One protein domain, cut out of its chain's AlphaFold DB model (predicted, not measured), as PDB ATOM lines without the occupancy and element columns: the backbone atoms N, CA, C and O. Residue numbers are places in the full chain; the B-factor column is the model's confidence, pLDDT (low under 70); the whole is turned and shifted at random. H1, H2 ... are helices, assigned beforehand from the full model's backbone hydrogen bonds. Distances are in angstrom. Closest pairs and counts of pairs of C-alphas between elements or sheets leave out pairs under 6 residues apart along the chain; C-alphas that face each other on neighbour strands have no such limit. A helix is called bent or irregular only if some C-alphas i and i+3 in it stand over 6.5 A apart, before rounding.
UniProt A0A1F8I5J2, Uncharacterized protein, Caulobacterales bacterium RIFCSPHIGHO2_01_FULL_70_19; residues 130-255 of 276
ATOM      1  N   GLN A 130      -8.264 -64.816 -20.560       89.75
ATOM      2  CA  GLN A 130      -7.160 -65.053 -21.488       89.75
ATOM      3  C   GLN A 130      -7.655 -65.605 -22.828       89.75
ATOM      4  O   GLN A 130      -7.318 -65.042 -23.868       89.75
ATOM      5  N   LEU A 131      -8.463 -66.674 -22.819       89.69
ATOM      6  CA  LEU A 131      -9.018 -67.233 -24.053       89.69
ATOM      7  C   LEU A 131      -9.899 -66.204 -24.768       89.69
ATOM      8  O   LEU A 131      -9.790 -66.043 -25.979       89.69
ATOM      9  N   ILE A 132     -10.733 -65.476 -24.022       88.31
ATOM     10  CA  ILE A 132     -11.586 -64.423 -24.577       88.31
ATOM     11  C   ILE A 132     -10.723 -63.345 -25.238       88.31
ATOM     12  O   ILE A 132     -10.944 -63.028 -26.404       88.31
ATOM     13  N   ALA A 133      -9.690 -62.841 -24.555       87.88
ATOM     14  CA  ALA A 133      -8.794 -61.833 -25.118       87.88
ATOM     15  C   ALA A 133      -8.067 -62.316 -26.386       87.88
ATOM     16  O   ALA A 133      -7.903 -61.536 -27.330       87.88
ATOM     17  N   ASP A 134      -7.646 -63.582 -26.429       89.38
ATOM     18  CA  ASP A 134      -6.975 -64.165 -27.594       89.38
ATOM     19  C   ASP A 134      -7.929 -64.297 -28.790       89.38
ATOM     20  O   ASP A 134      -7.574 -63.905 -29.908       89.38
ATOM     21  N   LEU A 135      -9.161 -64.763 -28.561       88.44
ATOM     22  CA  LEU A 135     -10.193 -64.861 -29.597       88.44
ATOM     23  C   LEU A 135     -10.597 -63.484 -30.120       88.44
ATOM     24  O   LEU A 135     -10.610 -63.269 -31.331       88.44
ATOM     25  N   THR A 136     -10.856 -62.533 -29.222       87.69
ATOM     26  CA  THR A 136     -11.175 -61.147 -29.571       87.69
ATOM     27  C   THR A 136     -10.070 -60.518 -30.416       87.69
ATOM     28  O   THR A 136     -10.348 -59.893 -31.440       87.69
ATOM     29  N   ARG A 137      -8.803 -60.704 -30.029       88.62
ATOM     30  CA  ARG A 137      -7.660 -60.167 -30.776       88.62
ATOM     31  C   ARG A 137      -7.551 -60.786 -32.164       88.62
ATOM     32  O   ARG A 137      -7.314 -60.056 -33.127       88.62
ATOM     33  N   GLN A 138      -7.686 -62.108 -32.271       88.56
ATOM     34  CA  GLN A 138      -7.609 -62.794 -33.559       88.56
ATOM     35  C   GLN A 138      -8.730 -62.329 -34.490       88.56
ATOM     36  O   GLN A 138      -8.468 -61.977 -35.642       88.56
ATOM     37  N   TRP A 139      -9.951 -62.285 -33.968       86.88
ATOM     38  CA  TRP A 139     -11.123 -61.814 -34.685       86.88
ATOM     39  C   TRP A 139     -10.925 -60.392 -35.212       86.88
ATOM     40  O   TRP A 139     -11.005 -60.152 -36.418       86.88
ATOM     41  N   LEU A 140     -10.567 -59.455 -34.326       88.19
ATOM     42  CA  LEU A 140     -10.403 -58.049 -34.686       88.19
ATOM     43  C   LEU A 140      -9.286 -57.882 -35.725       88.19
ATOM     44  O   LEU A 140      -9.419 -57.098 -36.661       88.19
ATOM     45  N   ARG A 141      -8.210 -58.673 -35.619       90.31
ATOM     46  CA  ARG A 141      -7.118 -58.698 -36.602       90.31
ATOM     47  C   ARG A 141      -7.585 -59.083 -37.997       90.31
ATOM     48  O   ARG A 141      -7.175 -58.444 -38.965       90.31
ATOM     49  N   GLN A 142      -8.386 -60.134 -38.116       86.69
ATOM     50  CA  GLN A 142      -8.931 -60.564 -39.404       86.69
ATOM     51  C   GLN A 142      -9.901 -59.527 -39.961       86.69
ATOM     52  O   GLN A 142      -9.816 -59.178 -41.137       86.69
ATOM     53  N   HIS A 143     -10.775 -59.010 -39.100       86.75
ATOM     54  CA  HIS A 143     -11.758 -58.001 -39.456       86.75
ATOM     55  C   HIS A 143     -11.093 -56.740 -40.015       86.75
ATOM     56  O   HIS A 143     -11.352 -56.361 -41.153       86.75
ATOM     57  N   VAL A 144     -10.140 -56.154 -39.284       90.56
ATOM     58  CA  VAL A 144      -9.399 -54.966 -39.738       90.56
ATOM     59  C   VAL A 144      -8.654 -55.232 -41.046       90.56
ATOM     60  O   VAL A 144      -8.669 -54.385 -41.932       90.56
ATOM     61  N   ARG A 145      -8.056 -56.414 -41.234       90.50
ATOM     62  CA  ARG A 145      -7.424 -56.766 -42.518       90.50
ATOM     63  C   ARG A 145      -8.421 -56.794 -43.672       90.50
ATOM     64  O   ARG A 145      -8.095 -56.310 -44.752       90.50
ATOM     65  N   ALA A 146      -9.608 -57.356 -43.455       87.06
ATOM     66  CA  ALA A 146     -10.660 -57.370 -44.464       87.06
ATOM     67  C   ALA A 146     -11.122 -55.943 -44.798       87.06
ATOM     68  O   ALA A 146     -11.217 -55.597 -45.973       87.06
ATOM     69  N   VAL A 147     -11.303 -55.094 -43.777       89.69
ATOM     70  CA  VAL A 147     -11.620 -53.665 -43.937       89.69
ATOM     71  C   VAL A 147     -10.555 -52.957 -44.775       89.69
ATOM     72  O   VAL A 147     -10.883 -52.309 -45.765       89.69
ATOM     73  N   GLN A 148      -9.279 -53.103 -44.418       92.75
ATOM     74  CA  GLN A 148      -8.160 -52.473 -45.125       92.75
ATOM     75  C   GLN A 148      -8.044 -52.968 -46.573       92.75
ATOM     76  O   GLN A 148      -7.768 -52.185 -47.478       92.75
ATOM     77  N   HIS A 149      -8.297 -54.257 -46.818       90.38
ATOM     78  CA  HIS A 149      -8.317 -54.803 -48.173       90.38
ATOM     79  C   HIS A 149      -9.455 -54.213 -49.015       90.38
ATOM     80  O   HIS A 149      -9.234 -53.836 -50.165       90.38
ATOM     81  N   ALA A 150     -10.652 -54.082 -48.437       88.69
ATOM     82  CA  ALA A 150     -11.775 -53.432 -49.101       88.69
ATOM     83  C   ALA A 150     -11.468 -51.954 -49.396       88.69
ATOM     84  O   ALA A 150     -11.707 -51.502 -50.514       88.69
ATOM     85  N   CYS A 151     -10.883 -51.229 -48.434       91.56
ATOM     86  CA  CYS A 151     -10.460 -49.840 -48.625       91.56
ATOM     87  C   CYS A 151      -9.482 -49.721 -49.793       91.56
ATOM     88  O   CYS A 151      -9.716 -48.927 -50.692       91.56
ATOM     89  N   TYR A 152      -8.459 -50.575 -49.850       91.88
ATOM     90  CA  TYR A 152      -7.521 -50.594 -50.972       91.88
ATOM     91  C   TYR A 152      -8.222 -50.801 -52.326       91.88
ATOM     92  O   TYR A 152      -7.911 -50.117 -53.298       91.88
ATOM     93  N   GLY A 153      -9.211 -51.699 -52.395       89.38
ATOM     94  CA  GLY A 153     -10.042 -51.860 -53.591       89.38
ATOM     95  C   GLY A 153     -10.810 -50.586 -53.968       89.38
ATOM     96  O   GLY A 153     -10.861 -50.231 -55.144       89.38
ATOM     97  N   ALA A 154     -11.362 -49.872 -52.985       90.31
ATOM     98  CA  ALA A 154     -12.053 -48.601 -53.199       90.31
ATOM     99  C   ALA A 154     -11.110 -47.487 -53.674       90.31
ATOM    100  O   ALA A 154     -11.482 -46.721 -54.561       90.31
ATOM    101  N   GLU A 155      -9.889 -47.419 -53.140       92.50
ATOM    102  CA  GLU A 155      -8.863 -46.469 -53.584       92.50
ATOM    103  C   GLU A 155      -8.520 -46.687 -55.068       92.50
ATOM    104  O   GLU A 155      -8.567 -45.743 -55.855       92.50
ATOM    105  N   LEU A 156      -8.295 -47.939 -55.489       90.69
ATOM    106  CA  LEU A 156      -8.046 -48.272 -56.901       90.69
ATOM    107  C   LEU A 156      -9.219 -47.893 -57.816       90.69
ATOM    108  O   LEU A 156      -9.017 -47.462 -58.956       90.69
ATOM    109  N   MET A 157     -10.452 -48.058 -57.334       89.31
ATOM    110  CA  MET A 157     -11.647 -47.642 -58.065       89.31
ATOM    111  C   MET A 157     -11.707 -46.119 -58.185       89.31
ATOM    112  O   MET A 157     -11.900 -45.615 -59.287       89.31
ATOM    113  N   ILE A 158     -11.481 -45.375 -57.100       91.88
ATOM    114  CA  ILE A 158     -11.422 -43.907 -57.139       91.88
ATOM    115  C   ILE A 158     -10.406 -43.445 -58.187       91.88
ATOM    116  O   ILE A 158     -10.762 -42.669 -59.068       91.88
ATOM    117  N   GLU A 159      -9.182 -43.971 -58.151       91.62
ATOM    118  CA  GLU A 159      -8.130 -43.614 -59.109       91.62
ATOM    119  C   GLU A 159      -8.535 -43.917 -60.557       91.62
ATOM    120  O   GLU A 159      -8.320 -43.098 -61.449       91.62
ATOM    121  N   SER A 160      -9.174 -45.066 -60.791       89.12
ATOM    122  CA  SER A 160      -9.630 -45.466 -62.127       89.12
ATOM    123  C   SER A 160     -10.744 -44.562 -62.656       89.12
ATOM    124  O   SER A 160     -10.749 -44.213 -63.833       89.12
ATOM    125  N   TYR A 161     -11.689 -44.174 -61.797       89.44
ATOM    126  CA  TYR A 161     -12.858 -43.372 -62.168       89.44
ATOM    127  C   TYR A 161     -12.594 -41.857 -62.155       89.44
ATOM    128  O   TYR A 161     -13.379 -41.092 -62.713       89.44
ATOM    129  N   LEU A 162     -11.485 -41.409 -61.566       92.00
ATOM    130  CA  LEU A 162     -11.022 -40.025 -61.673       92.00
ATOM    131  C   LEU A 162     -10.307 -39.727 -63.004       92.00
ATOM    132  O   LEU A 162     -10.053 -38.556 -63.288       92.00
ATOM    133  N   ASP A 163     -10.019 -40.731 -63.846       88.44
ATOM    134  CA  ASP A 163      -9.365 -40.506 -65.140       88.44
ATOM    135  C   ASP A 163     -10.235 -39.609 -66.054       88.44
ATOM    136  O   ASP A 163     -11.319 -40.009 -66.501       88.44
ATOM    137  N   PRO A 164      -9.768 -38.395 -66.408       84.75
ATOM    138  CA  PRO A 164     -10.531 -37.480 -67.250       84.75
ATOM    139  C   PRO A 164     -10.710 -37.988 -68.688       84.75
ATOM    140  O   PRO A 164     -11.476 -37.391 -69.438       84.75
ATOM    141  N   ARG A 165     -10.020 -39.063 -69.091       87.50
ATOM    142  CA  ARG A 165     -10.128 -39.679 -70.424       87.50
ATOM    143  C   ARG A 165     -11.310 -40.634 -70.557       87.50
ATOM    144  O   ARG A 165     -11.550 -41.139 -71.655       87.50
ATOM    145  N   LEU A 166     -12.018 -40.920 -69.467       86.38
ATOM    146  CA  LEU A 166     -13.211 -41.753 -69.516       86.38
ATOM    147  C   LEU A 166     -14.311 -41.094 -70.368       86.38
ATOM    148  O   LEU A 166     -14.525 -39.888 -70.240       86.38
ATOM    149  N   PRO A 167     -15.061 -41.857 -71.192       84.25
ATOM    150  CA  PRO A 167     -16.117 -41.301 -72.047       84.25
ATOM    151  C   PRO A 167     -17.191 -40.510 -71.285       84.25
ATOM    152  O   PRO A 167     -17.815 -39.600 -71.828       84.25
ATOM    153  N   GLN A 168     -17.437 -40.859 -70.022       84.25
ATOM    154  CA  GLN A 168     -18.434 -40.207 -69.178       84.25
ATOM    155  C   GLN A 168     -17.967 -38.825 -68.679       84.25
ATOM    156  O   GLN A 168     -18.810 -38.006 -68.301       84.25
ATOM    157  N   SER A 169     -16.665 -38.528 -68.743       85.00
ATOM    158  CA  SER A 169     -16.082 -37.234 -68.359       85.00
ATOM    159  C   SER A 169     -16.514 -36.082 -69.275       85.00
ATOM    160  O   SER A 169     -16.638 -34.951 -68.805       85.00
ATOM    161  N   ASP A 170     -16.849 -36.375 -70.538       85.75
ATOM    162  CA  ASP A 170     -17.308 -35.389 -71.531       85.75
ATOM    163  C   ASP A 170     -18.756 -34.905 -71.294       85.75
ATOM    164  O   ASP A 170     -19.247 -33.992 -71.968       85.75
ATOM    165  N   ARG A 171     -19.480 -35.500 -70.332       87.31
ATOM    166  CA  ARG A 171     -20.861 -35.110 -70.003       87.31
ATOM    167  C   ARG A 171     -20.905 -33.670 -69.442       87.31
ATOM    168  O   ARG A 171     -20.058 -33.285 -68.628       87.31
ATOM    169  N   PRO A 172     -21.926 -32.856 -69.789       87.38
ATOM    170  CA  PRO A 172     -22.023 -31.476 -69.315       87.38
ATOM    171  C   PRO A 172     -21.993 -31.361 -67.782       87.38
ATOM    172  O   PRO A 172     -22.796 -31.973 -67.082       87.38
ATOM    173  N   GLY A 173     -21.079 -30.540 -67.256       85.44
ATOM    174  CA  GLY A 173     -20.953 -30.282 -65.816       85.44
ATOM    175  C   GLY A 173     -20.198 -31.350 -65.012       85.44
ATOM    176  O   GLY A 173     -20.065 -31.189 -63.798       85.44
ATOM    177  N   VAL A 174     -19.671 -32.401 -65.655       89.06
ATOM    178  CA  VAL A 174     -18.877 -33.448 -64.987       89.06
ATOM    179  C   VAL A 174     -17.444 -32.990 -64.708       89.06
ATOM    180  O   VAL A 174     -17.000 -33.098 -63.569       89.06
ATOM    181  N   HIS A 175     -16.748 -32.382 -65.675       89.00
ATOM    182  CA  HIS A 175     -15.361 -31.917 -65.494       89.00
ATOM    183  C   HIS A 175     -15.112 -31.026 -64.258       89.00
ATOM    184  O   HIS A 175     -14.160 -31.300 -63.517       89.00
ATOM    185  N   PRO A 176     -15.937 -29.995 -63.967       91.06
ATOM    186  CA  PRO A 176     -15.756 -29.191 -62.757       91.06
ATOM    187  C   PRO A 176     -15.919 -30.010 -61.472       91.06
ATOM    188  O   PRO A 176     -15.202 -29.785 -60.502       91.06
ATOM    189  N   ARG A 177     -16.841 -30.981 -61.464       92.81
ATOM    190  CA  ARG A 177     -17.062 -31.868 -60.313       92.81
ATOM    191  C   ARG A 177     -15.921 -32.863 -60.143       92.81
ATOM    192  O   ARG A 177     -15.496 -33.069 -59.015       92.81
ATOM    193  N   LEU A 178     -15.393 -33.419 -61.234       91.88
ATOM    194  CA  LEU A 178     -14.210 -34.281 -61.198       91.88
ATOM    195  C   LEU A 178     -12.993 -33.567 -60.633       91.88
ATOM    196  O   LEU A 178     -12.309 -34.138 -59.799       91.88
ATOM    197  N   SER A 179     -12.758 -32.317 -61.034       92.75
ATOM    198  CA  SER A 179     -11.633 -31.529 -60.508       92.75
ATOM    199  C   SER A 179     -11.737 -31.369 -58.987       92.75
ATOM    200  O   SER A 179     -10.769 -31.575 -58.266       92.75
ATOM    201  N   LEU A 180     -12.951 -31.107 -58.489       95.00
ATOM    202  CA  LEU A 180     -13.240 -31.009 -57.056       95.00
ATOM    203  C   LEU A 180     -13.039 -32.349 -56.324       95.00
ATOM    204  O   LEU A 180     -12.548 -32.381 -55.201       95.00
ATOM    205  N   LEU A 181     -13.428 -33.466 -56.946       95.62
ATOM    206  CA  LEU A 181     -13.226 -34.802 -56.380       95.62
ATOM    207  C   LEU A 181     -11.751 -35.223 -56.409       95.62
ATOM    208  O   LEU A 181     -11.314 -35.874 -55.468       95.62
ATOM    209  N   GLN A 182     -10.988 -34.805 -57.419       95.75
ATOM    210  CA  GLN A 182      -9.544 -35.014 -57.496       95.75
ATOM    211  C   GLN A 182      -8.824 -34.281 -56.361       95.75
ATOM    212  O   GLN A 182      -8.054 -34.895 -55.636       95.75
ATOM    213  N   GLU A 183      -9.133 -33.001 -56.133       95.75
ATOM    214  CA  GLU A 183      -8.552 -32.241 -55.016       95.75
ATOM    215  C   GLU A 183      -8.882 -32.879 -53.657       95.75
ATOM    216  O   GLU A 183      -8.025 -32.982 -52.780       95.75
ATOM    217  N   ARG A 184     -10.125 -33.353 -53.484       96.25
ATOM    218  CA  ARG A 184     -10.533 -34.086 -52.277       96.25
ATOM    219  C   ARG A 184      -9.802 -35.417 -52.129       96.25
ATOM    220  O   ARG A 184      -9.521 -35.811 -51.001       96.25
ATOM    221  N   TRP A 185      -9.538 -36.111 -53.232       96.62
ATOM    222  CA  TRP A 185      -8.779 -37.354 -53.223       96.62
ATOM    223  C   TRP A 185      -7.333 -37.114 -52.798       96.62
ATOM    224  O   TRP A 185      -6.862 -37.785 -51.883       96.62
ATOM    225  N   ASP A 186      -6.678 -36.107 -53.371       95.62
ATOM    226  CA  ASP A 186      -5.300 -35.748 -53.039       95.62
ATOM    227  C   ASP A 186      -5.164 -35.357 -51.548       95.62
ATOM    228  O   ASP A 186      -4.242 -35.809 -50.860       95.62
ATOM    229  N   ASP A 187      -6.112 -34.572 -51.011       95.38
ATOM    230  CA  ASP A 187      -6.167 -34.251 -49.575       95.38
ATOM    231  C   ASP A 187      -6.353 -35.513 -48.723       95.38
ATOM    232  O   ASP A 187      -5.594 -35.747 -47.777       95.38
ATOM    233  N   LEU A 188      -7.323 -36.359 -49.076       94.12
ATOM    234  CA  LEU A 188      -7.626 -37.575 -48.329       94.12
ATOM    235  C   LEU A 188      -6.433 -38.544 -48.326       94.12
ATOM    236  O   LEU A 188      -6.056 -39.029 -47.261       94.12
ATOM    237  N   GLN A 189      -5.767 -38.764 -49.463       93.56
ATOM    238  CA  GLN A 189      -4.573 -39.617 -49.558       93.56
ATOM    239  C   GLN A 189      -3.440 -39.164 -48.629       93.56
ATOM    240  O   GLN A 189      -2.680 -39.999 -48.125       93.56
ATOM    241  N   SER A 190      -3.315 -37.857 -48.391       91.38
ATOM    242  CA  SER A 190      -2.305 -37.312 -47.481       91.38
ATOM    243  C   SER A 190      -2.610 -37.595 -46.002       91.38
ATOM    244  O   SER A 190      -1.687 -37.642 -45.186       91.38
ATOM    245  N   ARG A 191      -3.889 -37.822 -45.665       90.25
ATOM    246  CA  ARG A 191      -4.382 -38.053 -44.299       90.25
ATOM    247  C   ARG A 191      -4.612 -39.529 -43.970       90.25
ATOM    248  O   ARG A 191      -4.396 -39.907 -42.820       90.25
ATOM    249  N   LEU A 192      -5.018 -40.345 -44.948       89.25
ATOM    250  CA  LEU A 192      -5.293 -41.773 -44.759       89.25
ATOM    251  C   LEU A 192      -4.068 -42.514 -44.227       89.25
ATOM    252  O   LEU A 192      -2.960 -42.433 -44.775       89.25
ATOM    253  N   ARG A 193      -4.287 -43.292 -43.172       93.38
ATOM    254  CA  ARG A 193      -3.238 -44.047 -42.497       93.38
ATOM    255  C   ARG A 193      -3.753 -45.399 -42.046       93.38
ATOM    256  O   ARG A 193      -3.169 -46.413 -42.418       93.38
ATOM    257  N   LEU A 194      -4.825 -45.425 -41.263       94.50
ATOM    258  CA  LEU A 194      -5.356 -46.637 -40.645       94.50
ATOM    259  C   LEU A 194      -6.010 -47.575 -41.665       94.50
ATOM    260  O   LEU A 194      -5.960 -48.792 -41.478       94.50
ATOM    261  N   THR A 195      -6.537 -47.053 -42.775       92.31
ATOM    262  CA  THR A 195      -7.036 -47.882 -43.892       92.31
ATOM    263  C   THR A 195      -5.930 -48.652 -44.618       92.31
ATOM    264  O   THR A 195      -6.215 -49.617 -45.331       92.31
ATOM    265  N   ARG A 196      -4.654 -48.293 -44.417       91.25
ATOM    266  CA  ARG A 196      -3.510 -48.947 -45.064       91.25
ATOM    267  C   ARG A 196      -3.024 -50.144 -44.256       91.25
ATOM    268  O   ARG A 196      -2.736 -50.043 -43.064       91.25
ATOM    269  N   GLY A 197      -2.793 -51.266 -44.943       86.69
ATOM    270  CA  GLY A 197      -2.347 -52.525 -44.329       86.69
ATOM    271  C   GLY A 197      -1.051 -52.442 -43.504       86.69
ATOM    272  O   GLY A 197      -0.840 -53.257 -42.606       86.69
ATOM    273  N   THR A 198      -0.194 -51.448 -43.756       92.19
ATOM    274  CA  THR A 198       1.037 -51.199 -42.982       92.19
ATOM    275  C   THR A 198       0.777 -50.707 -41.556       92.19
ATOM    276  O   THR A 198       1.665 -50.825 -40.716       92.19
ATOM    277  N   HIS A 199      -0.423 -50.196 -41.265       94.19
ATOM    278  CA  HIS A 199      -0.819 -49.636 -39.968       94.19
ATOM    279  C   HIS A 199      -1.787 -50.544 -39.195       94.19
ATOM    280  O   HIS A 199      -2.571 -50.073 -38.374       94.19
ATOM    281  N   LEU A 200      -1.733 -51.859 -39.440       93.19
ATOM    282  CA  LEU A 200      -2.624 -52.839 -38.810       93.19
ATOM    283  C   LEU A 200      -2.672 -52.701 -37.282       93.19
ATOM    284  O   LEU A 200      -3.755 -52.590 -36.726       93.19
ATOM    285  N   ASP A 201      -1.529 -52.673 -36.594       92.12
ATOM    286  CA  ASP A 201      -1.516 -52.648 -35.123       92.12
ATOM    287  C   ASP A 201      -2.131 -51.358 -34.542       92.12
ATOM    288  O   ASP A 201      -2.771 -51.396 -33.491       92.12
ATOM    289  N   GLU A 202      -2.000 -50.230 -35.243       92.56
ATOM    290  CA  GLU A 202      -2.623 -48.958 -34.860       92.56
ATOM    291  C   GLU A 202      -4.143 -49.024 -35.054       92.56
ATOM    292  O   GLU A 202      -4.897 -48.687 -34.141       92.56
ATOM    293  N   ALA A 203      -4.592 -49.562 -36.190       91.88
ATOM    294  CA  ALA A 203      -6.007 -49.767 -36.485       91.88
ATOM    295  C   ALA A 203      -6.679 -50.763 -35.515       91.88
ATOM    296  O   ALA A 203      -7.846 -50.598 -35.170       91.88
ATOM    297  N   LEU A 204      -5.943 -51.763 -35.014       91.56
ATOM    298  CA  LEU A 204      -6.429 -52.670 -33.963       91.56
ATOM    299  C   LEU A 204      -6.584 -51.987 -32.605       91.56
ATOM    300  O   LEU A 204      -7.442 -52.376 -31.816       91.56
ATOM    301  N   SER A 205      -5.734 -51.003 -32.315       90.50
ATOM    302  CA  SER A 205      -5.780 -50.270 -31.049       90.50
ATOM    303  C   SER A 205      -6.909 -49.239 -31.001       90.50
ATOM    304  O   SER A 205      -7.430 -48.962 -29.919       90.50
ATOM    305  N   ASP A 206      -7.318 -48.715 -32.161       90.75
ATOM    306  CA  ASP A 206      -8.422 -47.763 -32.280       90.75
ATOM    307  C   ASP A 206      -9.317 -48.056 -33.504       90.75
ATOM    308  O   ASP A 206      -9.220 -47.386 -34.538       90.75
ATOM    309  N   PRO A 207     -10.225 -49.048 -33.397       89.94
ATOM    310  CA  PRO A 207     -11.172 -49.357 -34.467       89.94
ATOM    311  C   PRO A 207     -12.098 -48.186 -34.809       89.94
ATOM    312  O   PRO A 207     -12.550 -48.085 -35.945       89.94
ATOM    313  N   TRP A 208     -12.379 -47.289 -33.857       90.75
ATOM    314  CA  TRP A 208     -13.209 -46.109 -34.105       90.75
ATOM    315  C   TRP A 208     -12.522 -45.162 -35.086       90.75
ATOM    316  O   TRP A 208     -13.112 -44.825 -36.107       90.75
ATOM    317  N   ALA A 209     -11.253 -44.829 -34.837       92.62
ATOM    318  CA  ALA A 209     -10.474 -43.989 -35.743       92.62
ATOM    319  C   ALA A 209     -10.309 -44.619 -37.138       92.62
ATOM    320  O   ALA A 209     -10.386 -43.916 -38.145       92.62
ATOM    321  N   LEU A 210     -10.140 -45.948 -37.222       93.44
ATOM    322  CA  LEU A 210     -10.170 -46.657 -38.508       93.44
ATOM    323  C   LEU A 210     -11.493 -46.395 -39.238       93.44
ATOM    324  O   LEU A 210     -11.493 -46.091 -40.426       93.44
ATOM    325  N   TYR A 211     -12.619 -46.526 -38.537       92.00
ATOM    326  CA  TYR A 211     -13.936 -46.370 -39.144       92.00
ATOM    327  C   TYR A 211     -14.286 -44.932 -39.534       92.00
ATOM    328  O   TYR A 211     -15.081 -44.759 -40.461       92.00
ATOM    329  N   ASP A 212     -13.683 -43.933 -38.893       92.38
ATOM    330  CA  ASP A 212     -13.772 -42.537 -39.329       92.38
ATOM    331  C   ASP A 212     -13.088 -42.353 -40.698       92.38
ATOM    332  O   ASP A 212     -13.703 -41.827 -41.627       92.38
ATOM    333  N   GLU A 213     -11.867 -42.882 -40.877       94.31
ATOM    334  CA  GLU A 213     -11.170 -42.851 -42.177       94.31
ATOM    335  C   GLU A 213     -11.939 -43.624 -43.264       94.31
ATOM    336  O   GLU A 213     -12.074 -43.160 -44.399       94.31
ATOM    337  N   VAL A 214     -12.485 -44.795 -42.915       92.69
ATOM    338  CA  VAL A 214     -13.309 -45.613 -43.819       92.69
ATOM    339  C   VAL A 214     -14.533 -44.838 -44.313       92.69
ATOM    340  O   VAL A 214     -14.878 -44.950 -45.487       92.69
ATOM    341  N   ALA A 215     -15.192 -44.062 -43.447       91.12
ATOM    342  CA  ALA A 215     -16.380 -43.291 -43.815       91.12
ATOM    343  C   ALA A 215     -16.050 -42.133 -44.773       91.12
ATOM    344  O   ALA A 215     -16.817 -41.855 -45.700       91.12
ATOM    345  N   GLU A 216     -14.903 -41.471 -44.588       93.50
ATOM    346  CA  GLU A 216     -14.425 -40.456 -45.534       93.50
ATOM    347  C   GLU A 216     -14.145 -41.063 -46.916       93.50
ATOM    348  O   GLU A 216     -14.575 -40.510 -47.936       93.50
ATOM    349  N   LEU A 217     -13.480 -42.224 -46.947       93.19
ATOM    350  CA  LEU A 217     -13.189 -42.959 -48.176       93.19
ATOM    351  C   LEU A 217     -14.468 -43.436 -48.876       93.19
ATOM    352  O   LEU A 217     -14.610 -43.243 -50.081       93.19
ATOM    353  N   GLU A 218     -15.415 -44.003 -48.124       91.38
ATOM    354  CA  GLU A 218     -16.726 -44.438 -48.619       91.38
ATOM    355  C   GLU A 218     -17.458 -43.302 -49.330       91.38
ATOM    356  O   GLU A 218     -17.929 -43.450 -50.457       91.38
ATOM    357  N   HIS A 219     -17.520 -42.141 -48.683       92.12
ATOM    358  CA  HIS A 219     -18.227 -40.999 -49.226       92.12
ATOM    359  C   HIS A 219     -17.572 -40.469 -50.512       92.12
ATOM    360  O   HIS A 219     -18.284 -40.114 -51.457       92.12
ATOM    361  N   LEU A 220     -16.237 -40.424 -50.578       93.56
ATOM    362  CA  LEU A 220     -15.534 -40.025 -51.797       93.56
ATOM    363  C   LEU A 220     -15.742 -41.044 -52.923       93.56
ATOM    364  O   LEU A 220     -16.092 -40.646 -54.036       93.56
ATOM    365  N   HIS A 221     -15.584 -42.333 -52.625       92.06
ATOM    366  CA  HIS A 221     -15.813 -43.427 -53.565       92.06
ATOM    367  C   HIS A 221     -17.202 -43.338 -54.196       92.06
ATOM    368  O   HIS A 221     -17.333 -43.315 -55.419       92.06
ATOM    369  N   ASP A 222     -18.244 -43.213 -53.376       89.75
ATOM    370  CA  ASP A 222     -19.620 -43.182 -53.864       89.75
ATOM    371  C   ASP A 222     -19.921 -41.905 -54.669       89.75
ATOM    372  O   ASP A 222     -20.692 -41.953 -55.631       89.75
ATOM    373  N   CYS A 223     -19.269 -40.775 -54.359       91.12
ATOM    374  CA  CYS A 223     -19.344 -39.567 -55.188       91.12
ATOM    375  C   CYS A 223     -18.690 -39.762 -56.563       91.12
ATOM    376  O   CYS A 223     -19.255 -39.339 -57.572       91.12
ATOM    377  N   VAL A 224     -17.505 -40.377 -56.605       90.75
ATOM    378  CA  VAL A 224     -16.755 -40.627 -57.843       90.75
ATOM    379  C   VAL A 224     -17.508 -41.620 -58.725       90.75
ATOM    380  O   VAL A 224     -17.791 -41.315 -59.886       90.75
ATOM    381  N   ILE A 225     -17.928 -42.754 -58.161       86.88
ATOM    382  CA  ILE A 225     -18.724 -43.745 -58.885       86.88
ATOM    383  C   ILE A 225     -20.057 -43.148 -59.327       86.88
ATOM    384  O   ILE A 225     -20.415 -43.282 -60.490       86.88
ATOM    385  N   GLY A 226     -20.785 -42.442 -58.460       85.25
ATOM    386  CA  GLY A 226     -22.071 -41.842 -58.827       85.25
ATOM    387  C   GLY A 226     -21.972 -40.815 -59.963       85.25
ATOM    388  O   GLY A 226     -22.924 -40.646 -60.724       85.25
ATOM    389  N   LEU A 227     -20.826 -40.145 -60.106       87.56
ATOM    390  CA  LEU A 227     -20.585 -39.187 -61.184       87.56
ATOM    391  C   LEU A 227     -20.244 -39.869 -62.520       87.56
ATOM    392  O   LEU A 227     -20.640 -39.376 -63.577       87.56
ATOM    393  N   GLN A 228     -19.506 -40.977 -62.465       84.62
ATOM    394  CA  GLN A 228     -18.868 -41.606 -63.625       84.62
ATOM    395  C   GLN A 228     -19.485 -42.949 -64.043       84.62
ATOM    396  O   GLN A 228     -19.187 -43.454 -65.124       84.62
ATOM    397  N   ALA A 229     -20.366 -43.528 -63.227       74.44
ATOM    398  CA  ALA A 229     -21.065 -44.758 -63.557       74.44
ATOM    399  C   ALA A 229     -21.893 -44.602 -64.843       74.44
ATOM    400  O   ALA A 229     -22.475 -43.549 -65.152       74.44
ATOM    401  N   ASP A 230     -21.928 -45.685 -65.611       67.75
ATOM    402  CA  ASP A 230     -22.824 -45.824 -66.748       67.75
ATOM    403  C   ASP A 230     -24.240 -46.140 -66.234       67.75
ATOM    404  O   ASP A 230     -24.343 -46.921 -65.291       67.75
ATOM    405  N   PRO A 231     -25.333 -45.594 -66.800       61.81
ATOM    406  CA  PRO A 231     -26.690 -45.884 -66.326       61.81
ATOM    407  C   PRO A 231     -27.051 -47.375 -66.386       61.81
ATOM    408  O   PRO A 231     -27.866 -47.839 -65.592       61.81
ATOM    409  N   ASP A 232     -26.420 -48.108 -67.307       60.16
ATOM    410  CA  ASP A 232     -26.633 -49.541 -67.533       60.16
ATOM    411  C   ASP A 232     -25.644 -50.424 -66.744       60.16
ATOM    412  O   ASP A 232     -25.816 -51.640 -66.652       60.16
ATOM    413  N   GLY A 233     -24.607 -49.820 -66.154       60.19
ATOM    414  CA  GLY A 233     -23.659 -50.488 -65.271       60.19
ATOM    415  C   GLY A 233     -24.069 -50.288 -63.819       60.19
ATOM    416  O   GLY A 233     -24.326 -49.173 -63.385       60.19
ATOM    417  N   THR A 234     -24.099 -51.357 -63.028       58.09
ATOM    418  CA  THR A 234     -24.269 -51.247 -61.571       58.09
ATOM    419  C   THR A 234     -22.919 -51.490 -60.899       58.09
ATOM    420  O   THR A 234     -22.686 -52.591 -60.398       58.09
ATOM    421  N   PRO A 235     -21.969 -50.530 -60.931       65.00
ATOM    422  CA  PRO A 235     -20.768 -50.669 -60.128       65.00
ATOM    423  C   PRO A 235     -21.193 -50.760 -58.662       65.00
ATOM    424  O   PRO A 235     -22.016 -49.976 -58.183       65.00
ATOM    425  N   MET A 236     -20.678 -51.767 -57.968       65.12
ATOM    426  CA  MET A 236     -20.987 -51.975 -56.562       65.12
ATOM    427  C   MET A 236     -20.458 -50.779 -55.765       65.12
ATOM    428  O   MET A 236     -19.255 -50.518 -55.761       65.12
ATOM    429  N   LEU A 237     -21.358 -50.036 -55.118       67.25
ATOM    430  CA  LEU A 237     -20.972 -48.932 -54.241       67.25
ATOM    431  C   LEU A 237     -20.234 -49.478 -53.019       67.25
ATOM    432  O   LEU A 237     -20.532 -50.575 -52.539       67.25
ATOM    433  N   PHE A 238     -19.310 -48.698 -52.469       70.88
ATOM    434  CA  PHE A 238     -18.579 -49.115 -51.274       70.88
ATOM    435  C   PHE A 238     -19.517 -49.172 -50.060       70.88
ATOM    436  O   PHE A 238     -19.420 -50.070 -49.226       70.88
ATOM    437  N   SER A 239     -20.543 -48.320 -50.043       64.56
ATOM    438  CA  SER A 239     -21.647 -48.397 -49.081       64.56
ATOM    439  C   SER A 239     -22.461 -49.698 -49.148       64.56
ATOM    440  O   SER A 239     -23.071 -50.104 -48.156       64.56
ATOM    441  N   MET A 240     -22.470 -50.404 -50.287       65.50
ATOM    442  CA  MET A 240     -23.126 -51.715 -50.394       65.50
ATOM    443  C   MET A 240     -22.311 -52.819 -49.714       65.50
ATOM    444  O   MET A 240     -22.908 -53.686 -49.075       65.50
ATOM    445  N   LEU A 241     -20.974 -52.748 -49.768       64.38
ATOM    446  CA  LEU A 241     -20.096 -53.613 -48.970       64.38
ATOM    447  C   LEU A 241     -20.367 -53.424 -47.469       64.38
ATOM    448  O   LEU A 241     -20.477 -54.407 -46.736       64.38
ATOM    449  N   TRP A 242     -20.580 -52.186 -47.011       65.50
ATOM    450  CA  TRP A 242     -20.845 -51.930 -45.592       65.50
ATOM    451  C   TRP A 242     -22.220 -52.328 -45.088       65.50
ATOM    452  O   TRP A 242     -22.360 -52.608 -43.900       65.50
ATOM    453  N   LYS A 243     -23.232 -52.410 -45.951       63.75
ATOM    454  CA  LYS A 243     -24.512 -53.007 -45.547       63.75
ATOM    455  C   LYS A 243     -24.365 -54.492 -45.227       63.75
ATOM    456  O   LYS A 243     -25.020 -54.967 -44.306       63.75
ATOM    457  N   LEU A 244     -23.501 -55.199 -45.958       57.62
ATOM    458  CA  LEU A 244     -23.236 -56.622 -45.742       57.62
ATOM    459  C   LEU A 244     -22.347 -56.863 -44.512       57.62
ATOM    460  O   LEU A 244     -22.572 -57.814 -43.777       57.62
ATOM    461  N   GLU A 245     -21.391 -55.971 -44.241       72.00
ATOM    462  CA  GLU A 245     -20.460 -56.078 -43.100       72.00
ATOM    463  C   GLU A 245     -20.879 -55.230 -41.875       72.00
ATOM    464  O   GLU A 245     -20.130 -55.090 -40.905       72.00
ATOM    465  N   GLY A 246     -22.075 -54.635 -41.902       74.50
ATOM    466  CA  GLY A 246     -22.603 -53.760 -40.847       74.50
ATOM    467  C   GLY A 246     -22.644 -54.415 -39.460       74.50
ATOM    468  O   GLY A 246     -22.207 -53.790 -38.491       74.50
ATOM    469  N   PRO A 247     -23.088 -55.678 -39.347       75.44
ATOM    470  CA  PRO A 247     -23.032 -56.401 -38.085       75.44
ATOM    471  C   PRO A 247     -21.584 -56.605 -37.580       75.44
ATOM    472  O   PRO A 247     -21.280 -56.247 -36.441       75.44
ATOM    473  N   SER A 248     -20.640 -57.026 -38.435       78.38
ATOM    474  CA  SER A 248     -19.205 -57.132 -38.093       78.38
ATOM    475  C   SER A 248     -18.618 -55.804 -37.589       78.38
ATOM    476  O   SER A 248     -17.827 -55.778 -36.644       78.38
ATOM    477  N   LYS A 249     -19.027 -54.674 -38.189       83.62
ATOM    478  CA  LYS A 249     -18.651 -53.327 -37.734       83.62
ATOM    479  C   LYS A 249     -19.157 -53.042 -36.321       83.62
ATOM    480  O   LYS A 249     -18.377 -52.577 -35.493       83.62
ATOM    481  N   LEU A 250     -20.427 -53.315 -36.024       81.50
ATOM    482  CA  LEU A 250     -20.987 -53.089 -34.685       81.50
ATOM    483  C   LEU A 250     -20.277 -53.934 -33.627       81.50
ATOM    484  O   LEU A 250     -19.938 -53.412 -32.566       81.50
ATOM    485  N   GLN A 251     -19.973 -55.193 -33.946       80.25
ATOM    486  CA  GLN A 251     -19.166 -56.047 -33.079       80.25
ATOM    487  C   GLN A 251     -17.769 -55.456 -32.851       80.25
ATOM    488  O   GLN A 251     -17.296 -55.438 -31.723       80.25
ATOM    489  N   ALA A 252     -17.121 -54.884 -33.872       83.50
ATOM    490  CA  ALA A 252     -15.779 -54.309 -33.722       83.50
ATOM    491  C   ALA A 252     -15.769 -53.105 -32.784       83.50
ATOM    492  O   ALA A 252     -14.835 -52.924 -32.004       83.50
ATOM    493  N   LEU A 253     -16.820 -52.292 -32.868       84.31
ATOM    494  CA  LEU A 253     -16.977 -51.079 -32.079       84.31
ATOM    495  C   LEU A 253     -17.459 -51.352 -30.647       84.31
ATOM    496  O   LEU A 253     -17.240 -50.505 -29.778       84.31
ATOM    497  N   SER A 254     -18.094 -52.504 -30.395       78.75
ATOM    498  CA  SER A 254     -18.548 -52.919 -29.060       78.75
ATOM    499  C   SER A 254     -17.450 -53.576 -28.223       78.75
ATOM    500  O   SER A 254     -17.573 -53.650 -26.996       78.75
ATOM    501  N   LEU A 255     -16.359 -54.022 -28.852       74.81
ATOM    502  CA  LEU A 255     -15.233 -54.600 -28.132       74.81
ATOM    503  C   LEU A 255     -14.531 -53.562 -27.248       74.81
ATOM    504  O   LEU A 255     -14.317 -52.417 -27.662       74.81
TER     505      LEU A 255
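What this domain is: This is residues 130 to 255 of the 276 residues of an uncharacterized protein of Caulobacterales bacterium RIFCSPHIGHO2_01_FULL_70_19 (UniProt A0A1F8I5J2). Three long helices, H1, H5 and H3, lie side by side as a loose lengthwise bundle, H5 running the same way as H1 and H3 the opposite way to H5; residues 130 to 135 of H1 stick out at one end. Short H2 is at the turn from H1 to H3, H4 packs on H1, and H6 and H7 follow H5, H6 packing on it and H7 meeting its beginning and H1. The printed part has 126 residues with seven named helices, H1 to H7 in order, and no named strand: all helix. It is only just compact, close to loose, with a radius of gyration of the C-alphas of 16.5 A, and only just elongated, spanning 60 by 30 by 18 A.

Where its parts are: H1, residues 130 to 161, begins with C-alpha 130 at (-7.160, -65.053, -21.488) and is 46.4 A long. H2, residues 167 to 170, is neither bent nor irregular, but only just: C-alphas 167 and 170 are 6.1 A apart. H3, residues 174 to 191, is 25.7 A long. H4, residues 197 to 205, is 13.9 A long and irregular, with C-alphas 198 and 201 8.4 A apart. H5, residues 207 to 228, is 31.1 A long and begins with C-alpha 207 at (-11.172, -49.357, -34.467). H6, residues 238 to 244, is 10.4 A long. H7, residues 246 to 254, is 12.5 A long and ends with C-alpha 254 at (-18.548, -52.919, -29.060).

How they stand to each other: H5 is the hub, touching four other helices. H5 and H1 touch at a shallow tilt of 24 degrees, the same way; their closest C-alphas, Ile 158 and His 221, are 5.7 A apart. H5 and H3 touch at a shallow tilt of 19 degrees, opposite ways, with the C-alphas of Leu 181 and Val 224 closest at 7.0 A. H1 and H3 are near each other. H6 touches H5 residues 218 to 222 alone, at a steep tilt of 56 degrees, the C-alphas of Glu 218 and Phe 238 closest at 5.7 A. H7 and H5 only just touch, only at their ends, the C-alphas of Pro 207 and Leu 253 closest at 6.5 A. H7 and H1 only just touch, with 3 pairs of C-alphas within 8 A, Leu 140 and Ala 252 closest at 6.6 A. H4 touches H1 residues 140 to 149 alone, at a steep tilt of 43 degrees, the C-alphas of Gln 148 and Gly 197 closest at 5.9 A. H2 and H3 only just touch, with 3 pairs of C-alphas within 8 A, and only at the corner, Ser 169 and His 175 closest at 6.1 A. In H1, H3, H5 and H7 every O i to N i+4 pair is within hydrogen-bond range; in H4 3 of 5 are, in H6 2 of 3, and H2 is too short for such a pair.

The domain as a whole: The C-alphas farthest apart, Gln 130 and Pro 172, are 60.3 A apart. The printed part has no cut. The link from H5 to H6 is short; the other links are tight. Mean pLDDT of the printed part is 86.2; residues 230 to 237 and 239 to 244 are under 70.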